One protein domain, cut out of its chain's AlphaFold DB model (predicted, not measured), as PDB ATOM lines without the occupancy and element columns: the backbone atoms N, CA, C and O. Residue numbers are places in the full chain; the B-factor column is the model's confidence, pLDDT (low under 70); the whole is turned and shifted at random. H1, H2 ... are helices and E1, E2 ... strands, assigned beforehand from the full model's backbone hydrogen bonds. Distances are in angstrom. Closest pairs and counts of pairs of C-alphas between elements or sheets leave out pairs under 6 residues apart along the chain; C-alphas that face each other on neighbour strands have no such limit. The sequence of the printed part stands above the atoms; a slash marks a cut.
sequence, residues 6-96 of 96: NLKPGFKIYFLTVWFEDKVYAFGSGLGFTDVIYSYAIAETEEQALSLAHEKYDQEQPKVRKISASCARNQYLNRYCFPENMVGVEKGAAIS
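What this domain is: This is residues 6 to 96 of the 96 residues of an uncharacterized protein of Alcanivorax nanhaiticus (UniProt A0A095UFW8). A twisted three-strand antiparallel sheet, E2-E1-E3, curls round helix H1 in two layers, H1 on one face; short H2 and E4 sit near the last residues of E2. The 91 printed residues, class mixed, run E1, E2, H1, E3, H2, E4. The whole is compact, radius of gyration of the C-alphas 13.2 A, spanning 39 by 26 by 21 A.

How they stand to each other: E1, residues 12 to 25, bends by 116 degrees at residue 22 and forms a hairpin with E2, residues 33 to 43; N 16 and O 39 are 2.8 A apart. E3, residues 64 to 71, is E1's other neighbour, N 17 and O 68 at 2.9 A. H1, residues 46 to 57, has every O i to N i+4 pair within hydrogen-bond range; its closest C-alphas to E3 are Leu 50 and Ala 69, 6.1 A. E2, H1, E3 form a split strand-helix-strand unit, E1 between its same-way strands, crossover right-handed. H2, residues 89 to 92, is too short for such pairs; its closest C-alpha to E2, Gly 92, is 5.7 A from Ile 42's. E4, residues 93 to 95, pairs with no named strand.

Where its parts are: E1 spans 28.6 A from C-alpha 12 at (304.116, 109.239, 418.408), E2 spans 28.4 A, and E4 ends with C-alpha 95 at (303.580, 105.378, 433.799).

The domain as a whole: The link E3 to H2 is long. Residues 27 to 30, 60 and 96 have pLDDT under 70.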
ATOM      1  N   ASN A   6     306.517 107.115 429.742       87.81
ATOM      2  CA  ASN A   6     307.167 106.499 428.597       87.81
ATOM      3  C   ASN A   6     306.158 106.327 427.466       87.81
ATOM      4  O   ASN A   6     305.025 105.903 427.685       87.81
ATOM      5  N   LEU A   7     306.568 106.667 426.247       90.38
ATOM      6  CA  LEU A   7     305.739 106.481 425.063       90.38
ATOM      7  C   LEU A   7     305.687 104.987 424.720       90.38
ATOM      8  O   LEU A   7     306.730 104.335 424.647       90.38
ATOM      9  N   LYS A   8     304.486 104.436 424.526       92.31
ATOM     10  CA  LYS A   8     304.332 103.034 424.128       92.31
ATOM     11  C   LYS A   8     304.885 102.813 422.713       92.31
ATOM     12  O   LYS A   8     304.808 103.722 421.882       92.31
ATOM     13  N   PRO A   9     305.420 101.617 422.403       91.81
ATOM     14  CA  PRO A   9     305.882 101.296 421.056       91.81
ATOM     15  C   PRO A   9     304.793 101.551 420.005       91.81
ATOM     16  O   PRO A   9     303.634 101.216 420.230       91.81
ATOM     17  N   GLY A  10     305.168 102.143 418.870       92.56
ATOM     18  CA  GLY A  10     304.245 102.469 417.774       92.56
ATOM     19  C   GLY A  10     303.538 103.822 417.907       92.56
ATOM     20  O   GLY A  10     303.149 104.388 416.889       92.56
ATOM     21  N   PHE A  11     303.454 104.392 419.112       95.38
ATOM     22  CA  PHE A  11     302.885 105.722 419.318       95.38
ATOM     23  C   PHE A  11     303.903 106.828 419.037       95.38
ATOM     24  O   PHE A  11     305.114 106.653 419.185       95.38
ATOM     25  N   LYS A  12     303.387 107.992 418.647       95.94
ATOM     26  CA  LYS A  12     304.116 109.239 418.408       95.94
ATOM     27  C   LYS A  12     303.358 110.409 419.022       95.94
ATOM     28  O   LYS A  12     302.138 110.382 419.163       95.94
ATOM     29  N   ILE A  13     304.103 111.451 419.358       96.06
ATOM     30  CA  ILE A  13     303.581 112.745 419.776       96.06
ATOM     31  C   ILE A  13     303.380 113.602 418.526       96.06
ATOM     32  O   ILE A  13     304.308 113.797 417.733       96.06
ATOM     33  N   TYR A  14     302.183 114.149 418.386       96.75
ATOM     34  CA  TYR A  14     301.783 115.062 417.329       96.75
ATOM     35  C   TYR A  14     301.501 116.439 417.916       96.75
ATOM     36  O   TYR A  14     300.843 116.562 418.947       96.75
ATOM     37  N   PHE A  15     302.000 117.479 417.255       95.62
ATOM     38  CA  PHE A  15     301.640 118.857 417.544       95.62
ATOM     39  C   PHE A  15     300.366 119.215 416.786       95.62
ATOM     40  O   PHE A  15     300.310 119.084 415.561       95.62
ATOM     41  N   LEU A  16     299.365 119.670 417.531       94.31
ATOM     42  CA  LEU A  16     298.064 120.066 417.024       94.31
ATOM     43  C   LEU A  16     297.954 121.586 416.986       94.31
ATOM     44  O   LEU A  16     298.307 122.279 417.942       94.31
ATOM     45  N   THR A  17     297.400 122.096 415.893       94.88
ATOM     46  CA  THR A  17     296.920 123.475 415.802       94.88
ATOM     47  C   THR A  17     295.446 123.449 415.433       94.88
ATOM     48  O   THR A  17     295.068 122.841 414.431       94.88
ATOM     49  N   VAL A  18     294.625 124.082 416.266       93.38
ATOM     50  CA  VAL A  18     293.167 124.127 416.134       93.38
ATOM     51  C   VAL A  18     292.764 125.573 415.910       93.38
ATOM     52  O   VAL A  18     293.050 126.423 416.752       93.38
ATOM     53  N   TRP A  19     292.126 125.848 414.776       94.38
ATOM     54  CA  TRP A  19     291.561 127.152 414.445       94.38
ATOM     55  C   TRP A  19     290.052 127.102 414.621       94.38
ATOM     56  O   TRP A  19     289.397 126.251 414.019       94.38
ATOM     57  N   PHE A  20     289.510 128.044 415.376       91.94
ATOM     58  CA  PHE A  20     288.076 128.219 415.569       91.94
ATOM     59  C   PHE A  20     287.532 129.281 414.609       91.94
ATOM     60  O   PHE A  20     288.281 130.111 414.090       91.94
ATOM     61  N   GLU A  21     286.234 129.222 414.322       91.31
ATOM     62  CA  GLU A  21     285.541 130.261 413.551       91.31
ATOM     63  C   GLU A  21     285.435 131.567 414.350       91.31
ATOM     64  O   GLU A  21     285.634 132.646 413.794       91.31
ATOM     65  N   ASP A  22     285.212 131.448 415.661       88.62
ATOM     66  CA  ASP A  22     285.070 132.559 416.599       88.62
ATOM     67  C   ASP A  22     286.142 132.531 417.694       88.62
ATOM     68  O   ASP A  22     286.806 131.519 417.936       88.62
ATOM     69  N   LYS A  23     286.294 133.654 418.407       87.25
ATOM     70  CA  LYS A  23     287.174 133.719 419.578       87.25
ATOM     71  C   LYS A  23     286.643 132.828 420.695       87.25
ATOM     72  O   LYS A  23     285.502 132.953 421.130       87.25
ATOM     73  N   VAL A  24     287.533 132.013 421.231       83.94
ATOM     74  CA  VAL A  24     287.296 131.104 422.345       83.94
ATOM     75  C   VAL A  24     288.049 131.619 423.562       83.94
ATOM     76  O   VAL A  24     289.154 132.155 423.444       83.94
ATOM     77  N   TYR A  25     287.469 131.471 424.750       79.88
ATOM     78  CA  TYR A  25     288.206 131.751 425.977       79.88
ATOM     79  C   TYR A  25     289.039 130.527 426.361       79.88
ATOM     80  O   TYR A  25     288.505 129.515 426.813       79.88
ATOM     81  N   ALA A  26     290.357 130.602 426.175       74.31
ATOM     82  CA  ALA A  26     291.262 129.483 426.416       74.31
ATOM     83  C   ALA A  26     291.653 129.386 427.904       74.31
ATOM     84  O   ALA A  26     292.784 129.706 428.296       74.31
ATOM     85  N   PHE A  27     290.700 128.949 428.734       64.56
ATOM     86  CA  PHE A  27     290.864 128.792 430.183       64.56
ATOM     87  C   PHE A  27     292.097 127.932 430.512       64.56
ATOM     88  O   PHE A  27     292.296 126.867 429.931       64.56
ATOM     89  N   GLY A  28     292.953 128.400 431.425       63.44
ATOM     90  CA  GLY A  28     294.144 127.661 431.870       63.44
ATOM     91  C   GLY A  28     295.346 127.659 430.912       63.44
ATOM     92  O   GLY A  28     296.408 127.188 431.301       63.44
ATOM     93  N   SER A  29     295.233 128.222 429.702       67.38
ATOM     94  CA  SER A  29     296.366 128.327 428.757       67.38
ATOM     95  C   SER A  29     297.190 129.616 428.901       67.38
ATOM     96  O   SER A  29     298.279 129.718 428.344       67.38
ATOM     97  N   GLY A  30     296.661 130.621 429.610       68.62
ATOM     98  CA  GLY A  30     297.262 131.957 429.720       68.62
ATOM     99  C   GLY A  30     297.055 132.862 428.496       68.62
ATOM    100  O   GLY A  30     297.498 134.007 428.520       68.62
ATOM    101  N   LEU A  31     296.365 132.389 427.449       72.56
ATOM    102  CA  LEU A  31     296.176 133.122 426.186       72.56
ATOM    103  C   LEU A  31     294.962 134.069 426.175       72.56
ATOM    104  O   LEU A  31     294.864 134.930 425.304       72.56
ATOM    105  N   GLY A  32     294.034 133.937 427.126       82.44
ATOM    106  CA  GLY A  32     292.800 134.729 427.142       82.44
ATOM    107  C   GLY A  32     291.865 134.374 425.980       82.44
ATOM    108  O   GLY A  32     291.628 133.195 425.717       82.44
ATOM    109  N   PHE A  33     291.301 135.384 425.310       87.06
ATOM    110  CA  PHE A  33     290.473 135.182 424.116       87.06
ATOM    111  C   PHE A  33     291.347 134.997 422.875       87.06
ATOM    112  O   PHE A  33     292.064 135.915 422.480       87.06
ATOM    113  N   THR A  34     291.231 133.840 422.234       88.75
ATOM    114  CA  THR A  34     292.021 133.444 421.062       88.75
ATOM    115  C   THR A  34     291.141 132.708 420.060       88.75
ATOM    116  O   THR A  34     290.161 132.085 420.438       88.75
ATOM    117  N   ASP A  35     291.467 132.764 418.779       90.38
ATOM    118  CA  ASP A  35     290.865 131.951 417.714       90.38
ATOM    119  C   ASP A  35     291.728 130.723 417.370       90.38
ATOM    120  O   ASP A  35     291.356 129.907 416.525       90.38
ATOM    121  N   VAL A  36     292.880 130.567 418.036       91.50
ATOM    122  CA  VAL A  36     293.815 129.453 417.839       91.50
ATOM    123  C   VAL A  36     294.228 128.835 419.169       91.50
ATOM    124  O   VAL A  36     294.638 129.539 420.096       91.50
ATOM    125  N   ILE A  37     294.174 127.504 419.243       90.00
ATOM    126  CA  ILE A  37     294.718 126.716 420.353       90.00
ATOM    127  C   ILE A  37     295.808 125.781 419.833       90.00
ATOM    128  O   ILE A  37     295.656 125.109 418.809       90.00
ATOM    129  N   TYR A  38     296.900 125.717 420.590       89.81
ATOM    130  CA  TYR A  38     297.980 124.761 420.393       89.81
ATOM    131  C   TYR A  38     297.877 123.649 421.427       89.81
ATOM    132  O   TYR A  38     297.666 123.904 422.612       89.81
ATOM    133  N   SER A  39     298.026 122.412 420.972       90.75
ATOM    134  CA  SER A  39     297.909 121.233 421.824       90.75
ATOM    135  C   SER A  39     298.819 120.121 421.318       90.75
ATOM    136  O   SER A  39     299.476 120.250 420.284       90.75
ATOM    137  N   TYR A  40     298.859 119.016 422.051       93.88
ATOM    138  CA  TYR A  40     299.568 117.812 421.647       93.88
ATOM    139  C   TYR A  40     298.646 116.600 421.754       93.88
ATOM    140  O   TYR A  40     297.798 116.524 422.648       93.88
ATOM    141  N   ALA A  41     298.831 115.651 420.845       94.81
ATOM    142  CA  ALA A  41     298.170 114.354 420.863       94.81
ATOM    143  C   ALA A  41     299.195 113.224 420.818       94.81
ATOM    144  O   ALA A  41     300.273 113.376 420.246       94.81
ATOM    145  N   ILE A  42     298.838 112.086 421.399       95.69
ATOM    146  CA  ILE A  42     299.584 110.840 421.319       95.69
ATOM    147  C   ILE A  42     298.749 109.839 420.523       95.69
ATOM    148  O   ILE A  42     297.663 109.454 420.952       95.69
ATOM    149  N   ALA A  43     299.261 109.425 419.368       96.19
ATOM    150  CA  ALA A  43     298.577 108.520 418.447       96.19
ATOM    151  C   ALA A  43     299.588 107.692 417.643       96.19
ATOM    152  O   ALA A  43     300.778 108.010 417.634       96.19
ATOM    153  N   GLU A  44     299.142 106.637 416.966       95.69
ATOM    154  CA  GLU A  44     300.022 105.824 416.110       95.69
ATOM    155  C   GLU A  44     300.251 106.484 414.742       95.69
ATOM    156  O   GLU A  44     301.331 106.365 414.155       95.69
ATOM    157  N   THR A  45     299.250 107.219 414.247       96.62
ATOM    158  CA  THR A  45     299.298 107.925 412.960       96.62
ATOM    159  C   THR A  45     298.807 109.368 413.070       96.62
ATOM    160  O   THR A  45     298.189 109.768 414.060       96.62
ATOM    161  N   GLU A  46     299.086 110.165 412.035       96.00
ATOM    162  CA  GLU A  46     298.634 111.557 411.964       96.00
ATOM    163  C   GLU A  46     297.109 111.643 411.835       96.00
ATOM    164  O   GLU A  46     296.477 112.485 412.469       96.00
ATOM    165  N   GLU A  47     296.501 110.721 411.087       96.12
ATOM    166  CA  GLU A  47     295.051 110.624 410.920       96.12
ATOM    167  C   GLU A  47     294.357 110.300 412.245       96.12
ATOM    168  O   GLU A  47     293.344 110.912 412.579       96.12
ATOM    169  N   GLN A  48     294.923 109.388 413.042       95.62
ATOM    170  CA  GLN A  48     294.413 109.115 414.385       95.62
ATOM    171  C   GLN A  48     294.538 110.347 415.292       95.62
ATOM    172  O   GLN A  48     293.606 110.653 416.036       95.62
ATOM    173  N   ALA A  49     295.654 111.082 415.222       95.25
ATOM    174  CA  ALA A  49     295.826 112.317 415.987       95.25
ATOM    175  C   ALA A  49     294.787 113.383 415.603       95.25
ATOM    176  O   ALA A  49     294.268 114.073 416.481       95.25
ATOM    177  N   LEU A  50     294.456 113.495 414.312       95.62
ATOM    178  CA  LEU A  50     293.395 114.375 413.820       95.62
ATOM    179  C   LEU A  50     292.022 113.938 414.324       95.62
ATOM    180  O   LEU A  50     291.289 114.775 414.837       95.62
ATOM    181  N   SER A  51     291.694 112.645 414.243       94.94
ATOM    182  CA  SER A  51     290.424 112.108 414.755       94.94
ATOM    183  C   SER A  51     290.233 112.437 416.235       94.94
ATOM    184  O   SER A  51     289.207 112.988 416.623       94.94
ATOM    185  N   LEU A  52     291.259 112.190 417.054       93.44
ATOM    186  CA  LEU A  52     291.247 112.513 418.482       93.44
ATOM    187  C   LEU A  52     291.088 114.018 418.747       93.44
ATOM    188  O   LEU A  52     290.465 114.421 419.729       93.44
ATOM    189  N   ALA A  53     291.665 114.862 417.891       92.44
ATOM    190  CA  ALA A  53     291.504 116.305 417.995       92.44
ATOM    191  C   ALA A  53     290.073 116.737 417.638       92.44
ATOM    192  O   ALA A  53     289.486 117.517 418.383       92.44
ATOM    193  N   HIS A  54     289.496 116.201 416.563       92.12
ATOM    194  CA  HIS A  54     288.106 116.455 416.187       92.12
ATOM    195  C   HIS A  54     287.139 116.019 417.296       92.12
ATOM    196  O   HIS A  54     286.317 116.817 417.728       92.12
ATOM    197  N   GLU A  55     287.311 114.824 417.872       91.50
ATOM    198  CA  GLU A  55     286.503 114.352 419.012       91.50
ATOM    199  C   GLU A  55     286.547 115.303 420.221       91.50
ATOM    200  O   GLU A  55     285.550 115.476 420.926       91.50
ATOM    201  N   LYS A  56     287.705 115.925 420.476       88.44
ATOM    202  CA  LYS A  56     287.890 116.842 421.606       88.44
ATOM    203  C   LYS A  56     287.353 118.248 421.333       88.44
ATOM    204  O   LYS A  56     286.834 118.870 422.258       88.44
ATOM    205  N   TYR A  57     287.552 118.773 420.125       87.75
ATOM    206  CA  TYR A  57     287.347 120.193 419.823       87.75
ATOM    207  C   TYR A  57     286.091 120.489 419.000       87.75
ATOM    208  O   TYR A  57     285.585 121.600 419.118       87.75
ATOM    209  N   ASP A  58     285.532 119.531 418.253       84.75
ATOM    210  CA  ASP A  58     284.291 119.722 417.478       84.75
ATOM    211  C   ASP A  58     283.024 119.649 418.358       84.75
ATOM    212  O   ASP A  58     281.956 119.220 417.916       84.75
ATOM    213  N   GLN A  59     283.116 120.059 419.624       77.06
ATOM    214  CA  GLN A  59     281.937 120.188 420.479       77.06
ATOM    215  C   GLN A  59     281.114 121.415 420.059       77.06
ATOM    216  O   GLN A  59     281.662 122.375 419.522       77.06
ATOM    217  N   GLU A  60     279.793 121.357 420.275       64.19
ATOM    218  CA  GLU A  60     278.761 122.153 419.583       64.19
ATOM    219  C   GLU A  60     279.094 123.637 419.340       64.19
ATOM    220  O   GLU A  60     278.736 124.162 418.283       64.19
ATOM    221  N   GLN A  61     279.783 124.310 420.272       73.62
ATOM    222  CA  GLN A  61     280.380 125.630 420.065       73.62
ATOM    223  C   GLN A  61     281.643 125.812 420.919       73.62
ATOM    224  O   GLN A  61     281.692 125.313 422.046       73.62
ATOM    225  N   PRO A  62     282.621 126.612 420.462       75.31
ATOM    226  CA  PRO A  62     282.708 127.306 419.170       75.31
ATOM    227  C   PRO A  62     283.149 126.371 418.036       75.31
ATOM    228  O   PRO A  62     283.974 125.483 418.237       75.31
ATOM    229  N   LYS A  63     282.614 126.590 416.828       87.12
ATOM    230  CA  LYS A  63     282.898 125.732 415.672       87.12
ATOM    231  C   LYS A  63     284.373 125.768 415.297       87.12
ATOM    232  O   LYS A  63     284.991 126.832 415.212       87.12
ATOM    233  N   VAL A  64     284.922 124.594 415.022       90.31
ATOM    234  CA  VAL A  64     286.279 124.446 414.511       90.31
ATOM    235  C   VAL A  64     286.279 124.710 413.008       90.31
ATOM    236  O   VAL A  64     285.571 124.065 412.242       90.31
ATOM    237  N   ARG A  65     287.121 125.650 412.573       93.12
ATOM    238  CA  ARG A  65     287.360 125.954 411.159       93.12
ATOM    239  C   ARG A  65     288.323 124.955 410.527       93.12
ATOM    240  O   ARG A  65     288.195 124.605 409.356       93.12
ATOM    241  N   LYS A  66     289.373 124.588 411.264       94.44
ATOM    242  CA  LYS A  66     290.448 123.714 410.782       94.44
ATOM    243  C   LYS A  66     291.188 123.085 411.952       94.44
ATOM    244  O   LYS A  66     291.451 123.756 412.947       94.44
ATOM    245  N   ILE A  67     291.638 121.850 411.762       95.44
ATOM    246  CA  ILE A  67     292.658 121.216 412.597       95.44
ATOM    247  C   ILE A  67     293.822 120.801 411.700       95.44
ATOM    248  O   ILE A  67     293.625 120.347 410.575       95.44
ATOM    249  N   SER A  68     295.048 120.983 412.179       96.56
ATOM    250  CA  SER A  68     296.229 120.360 411.585       96.56
ATOM    251  C   SER A  68     297.014 119.609 412.641       96.56
ATOM    252  O   SER A  68     297.217 120.126 413.742       96.56
ATOM    253  N   ALA A  69     297.517 118.442 412.263       96.56
ATOM    254  CA  ALA A  69     298.472 117.675 413.033       96.56
ATOM    255  C   ALA A  69     299.816 117.676 412.302       96.56
ATOM    256  O   ALA A  69     299.892 117.849 411.091       96.56
ATOM    257  N   SER A  70     300.895 117.534 413.057       96.06
ATOM    258  CA  SER A  70     302.234 117.326 412.512       96.06
ATOM    259  C   SER A  70     303.056 116.546 413.521       96.06
ATOM    260  O   SER A  70     302.850 116.690 414.728       96.06
ATOM    261  N   CYS A  71     303.984 115.709 413.063       95.62
ATOM    262  CA  CYS A  71     304.863 114.984 413.977       95.62
ATOM    263  C   CYS A  71     305.656 115.982 414.836       95.62
ATOM    264  O   CYS A  71     306.349 116.862 414.314       95.62
ATOM    265  N   ALA A  72     305.548 115.866 416.161       94.38
ATOM    266  CA  ALA A  72     306.236 116.773 417.062       94.38
ATOM    267  C   ALA A  72     307.754 116.583 416.947       94.38
ATOM    268  O   ALA A  72     308.266 115.466 416.848       94.38
ATOM    269  N   ARG A  73     308.505 117.685 417.027       91.62
ATOM    270  CA  ARG A  73     309.976 117.637 416.957       91.62
ATOM    271  C   ARG A  73     310.595 116.812 418.082       91.62
ATOM    272  O   ARG A  73     311.682 116.271 417.913       91.62
ATOM    273  N   ASN A  74     309.933 116.754 419.235       92.00
ATOM    274  CA  ASN A  74     310.398 116.001 420.385       92.00
ATOM    275  C   ASN A  74     309.424 114.870 420.715       92.00
ATOM    276  O   ASN A  74     308.239 115.113 420.919       92.00
ATOM    277  N   GLN A  75     309.935 113.648 420.795       93.94
ATOM    278  CA  GLN A  75     309.145 112.447 421.079       93.94
ATOM    279  C   GLN A  75     309.291 111.972 422.536       93.94
ATOM    280  O   GLN A  75     308.782 110.920 422.907       93.94
ATOM    281  N   TYR A  76     309.975 112.745 423.383       91.44
ATOM    282  CA  TYR A  76     310.144 112.450 424.801       91.44
ATOM    283  C   TYR A  76     309.079 113.167 425.642       91.44
ATOM    284  O   TYR A  76     309.120 114.389 425.790       91.44
ATOM    285  N   LEU A  77     308.142 112.402 426.219       87.81
ATOM    286  CA  LEU A  77     306.985 112.936 426.957       87.81
ATOM    287  C   LEU A  77     307.365 113.822 428.147       87.81
ATOM    288  O   LEU A  77     306.769 114.876 428.343       87.81
ATOM    289  N   ASN A  78     308.403 113.454 428.898       87.94
ATOM    290  CA  ASN A  78     308.788 114.189 430.109       87.94
ATOM    291  C   ASN A  78     309.472 115.538 429.824       87.94
ATOM    292  O   ASN A  78     309.862 116.236 430.755       87.94
ATOM    293  N   ARG A  79     309.654 115.918 428.549       88.12
ATOM    294  CA  ARG A  79     310.117 117.264 428.174       88.12
ATOM    295  C   ARG A  79     308.991 118.285 428.033       88.12
ATOM    296  O   ARG A  79     309.278 119.469 427.867       88.12
ATOM    297  N   TYR A  80     307.742 117.839 428.062       87.38
ATOM    298  CA  TYR A  80     306.575 118.705 427.988       87.38
ATOM    299  C   TYR A  80     306.148 119.129 429.396       87.38
ATOM    300  O   TYR A  80     306.330 118.377 430.345       87.38
ATOM    301  N   CYS A  81     305.598 120.340 429.538       80.81
ATOM    302  CA  CYS A  81     305.216 120.872 430.854       80.81
ATOM    303  C   CYS A  81     304.056 120.097 431.502       80.81
ATOM    304  O   CYS A  81     304.059 119.949 432.717       80.81
ATOM    305  N   PHE A  82     303.100 119.614 430.698       83.12
ATOM    306  CA  PHE A  82     301.898 118.908 431.164       83.12
ATOM    307  C   PHE A  82     301.547 117.733 430.227       83.12
ATOM    308  O   PHE A  82     300.578 117.819 429.463       83.12
ATOM    309  N   PRO A  83     302.370 116.667 430.180       84.75
ATOM    310  CA  PRO A  83     302.126 115.501 429.326       84.75
ATOM    311  C   PRO A  83     300.773 114.823 429.598       84.75
ATOM    312  O   PRO A  83     300.160 114.296 428.675       84.75
ATOM    313  N   GLU A  84     300.263 114.897 430.825       85.25
ATOM    314  CA  GLU A  84     298.955 114.393 431.246       85.25
ATOM    315  C   GLU A  84     297.765 115.070 430.545       85.25
ATOM    316  O   GLU A  84     296.684 114.495 430.475       85.25
ATOM    317  N   ASN A  85     297.956 116.265 429.980       86.12
ATOM    318  CA  ASN A  85     296.905 116.987 429.260       86.12
ATOM    319  C   ASN A  85     296.875 116.664 427.756       86.12
ATOM    320  O   ASN A  85     295.993 117.151 427.034       86.12
ATOM    321  N   MET A  86     297.835 115.869 427.264       88.88
ATOM    322  CA  MET A  86     297.886 115.473 425.860       88.88
ATOM    323  C   MET A  86     296.719 114.554 425.508       88.88
ATOM    324  O   MET A  86     296.390 113.613 426.230       88.88
ATOM    325  N   VAL A  87     296.107 114.791 424.350       88.31
ATOM    326  CA  VAL A  87     295.003 113.951 423.875       88.31
ATOM    327  C   VAL A  87     295.530 112.543 423.600       88.31
ATOM    328  O   VAL A  87     296.552 112.390 422.941       88.31
ATOM    329  N   GLY A  88     294.862 111.509 424.110       86.25
ATOM    330  CA  GLY A  88     295.298 110.120 423.925       86.25
ATOM    331  C   GLY A  88     296.422 109.657 424.862       86.25
ATOM    332  O   GLY A  88     296.892 108.528 424.713       86.25
ATOM    333  N   VAL A  89     296.831 110.462 425.856       87.50
ATOM    334  CA  VAL A  89     297.901 110.083 426.799       87.50
ATOM    335  C   VAL A  89     297.614 108.792 427.562       87.50
ATOM    336  O   VAL A  89     298.497 107.950 427.682       87.50
ATOM    337  N   GLU A  90     296.371 108.569 427.987       87.38
ATOM    338  CA  GLU A  90     295.970 107.355 428.713       87.38
ATOM    339  C   GLU A  90     296.189 106.077 427.887       87.38
ATOM    340  O   GLU A  90     296.517 105.014 428.419       87.38
ATOM    341  N   LYS A  91     296.045 106.182 426.560       88.50
ATOM    342  CA  LYS A  91     296.255 105.065 425.636       88.50
ATOM    343  C   LYS A  91     297.724 104.924 425.254       88.50
ATOM    344  O   LYS A  91     298.230 103.804 425.274       88.50
ATOM    345  N   GLY A  92     298.396 106.027 424.931       86.50
ATOM    346  CA  GLY A  92     299.731 106.025 424.327       86.50
ATOM    347  C   GLY A  92     300.908 106.145 425.297       86.50
ATOM    348  O   GLY A  92     302.040 105.880 424.893       86.50
ATOM    349  N   ALA A  93     300.682 106.507 426.560       88.19
ATOM    350  CA  ALA A  93     301.729 106.596 427.574       88.19
ATOM    351  C   ALA A  93     301.629 105.460 428.604       88.19
ATOM    352  O   ALA A  93     300.549 104.977 428.944       88.19
ATOM    353  N   ALA A  94     302.782 105.018 429.096       85.69
ATOM    354  CA  ALA A  94     302.927 104.133 430.241       85.69
ATOM    355  C   ALA A  94     303.572 104.917 431.387       85.69
ATOM    356  O   ALA A  94     304.581 105.595 431.179       85.69
ATOM    357  N   ILE A  95     302.988 104.826 432.579       81.25
ATOM    358  CA  ILE A  95     303.580 105.378 433.799       81.25
ATOM    359  C   ILE A  95     304.644 104.393 434.284       81.25
ATOM    360  O   ILE A  95     304.415 103.183 434.270       81.25
ATOM    361  N   SER A  96     305.816 104.904 434.643       68.50
ATOM    362  CA  SER A  96     306.942 104.136 435.191       68.50
ATOM    363  C   SER A  96     307.246 104.535 436.624       68.50
ATOM    364  O   SER A  96     307.028 105.723 436.959       68.50
TER     365      SER A  96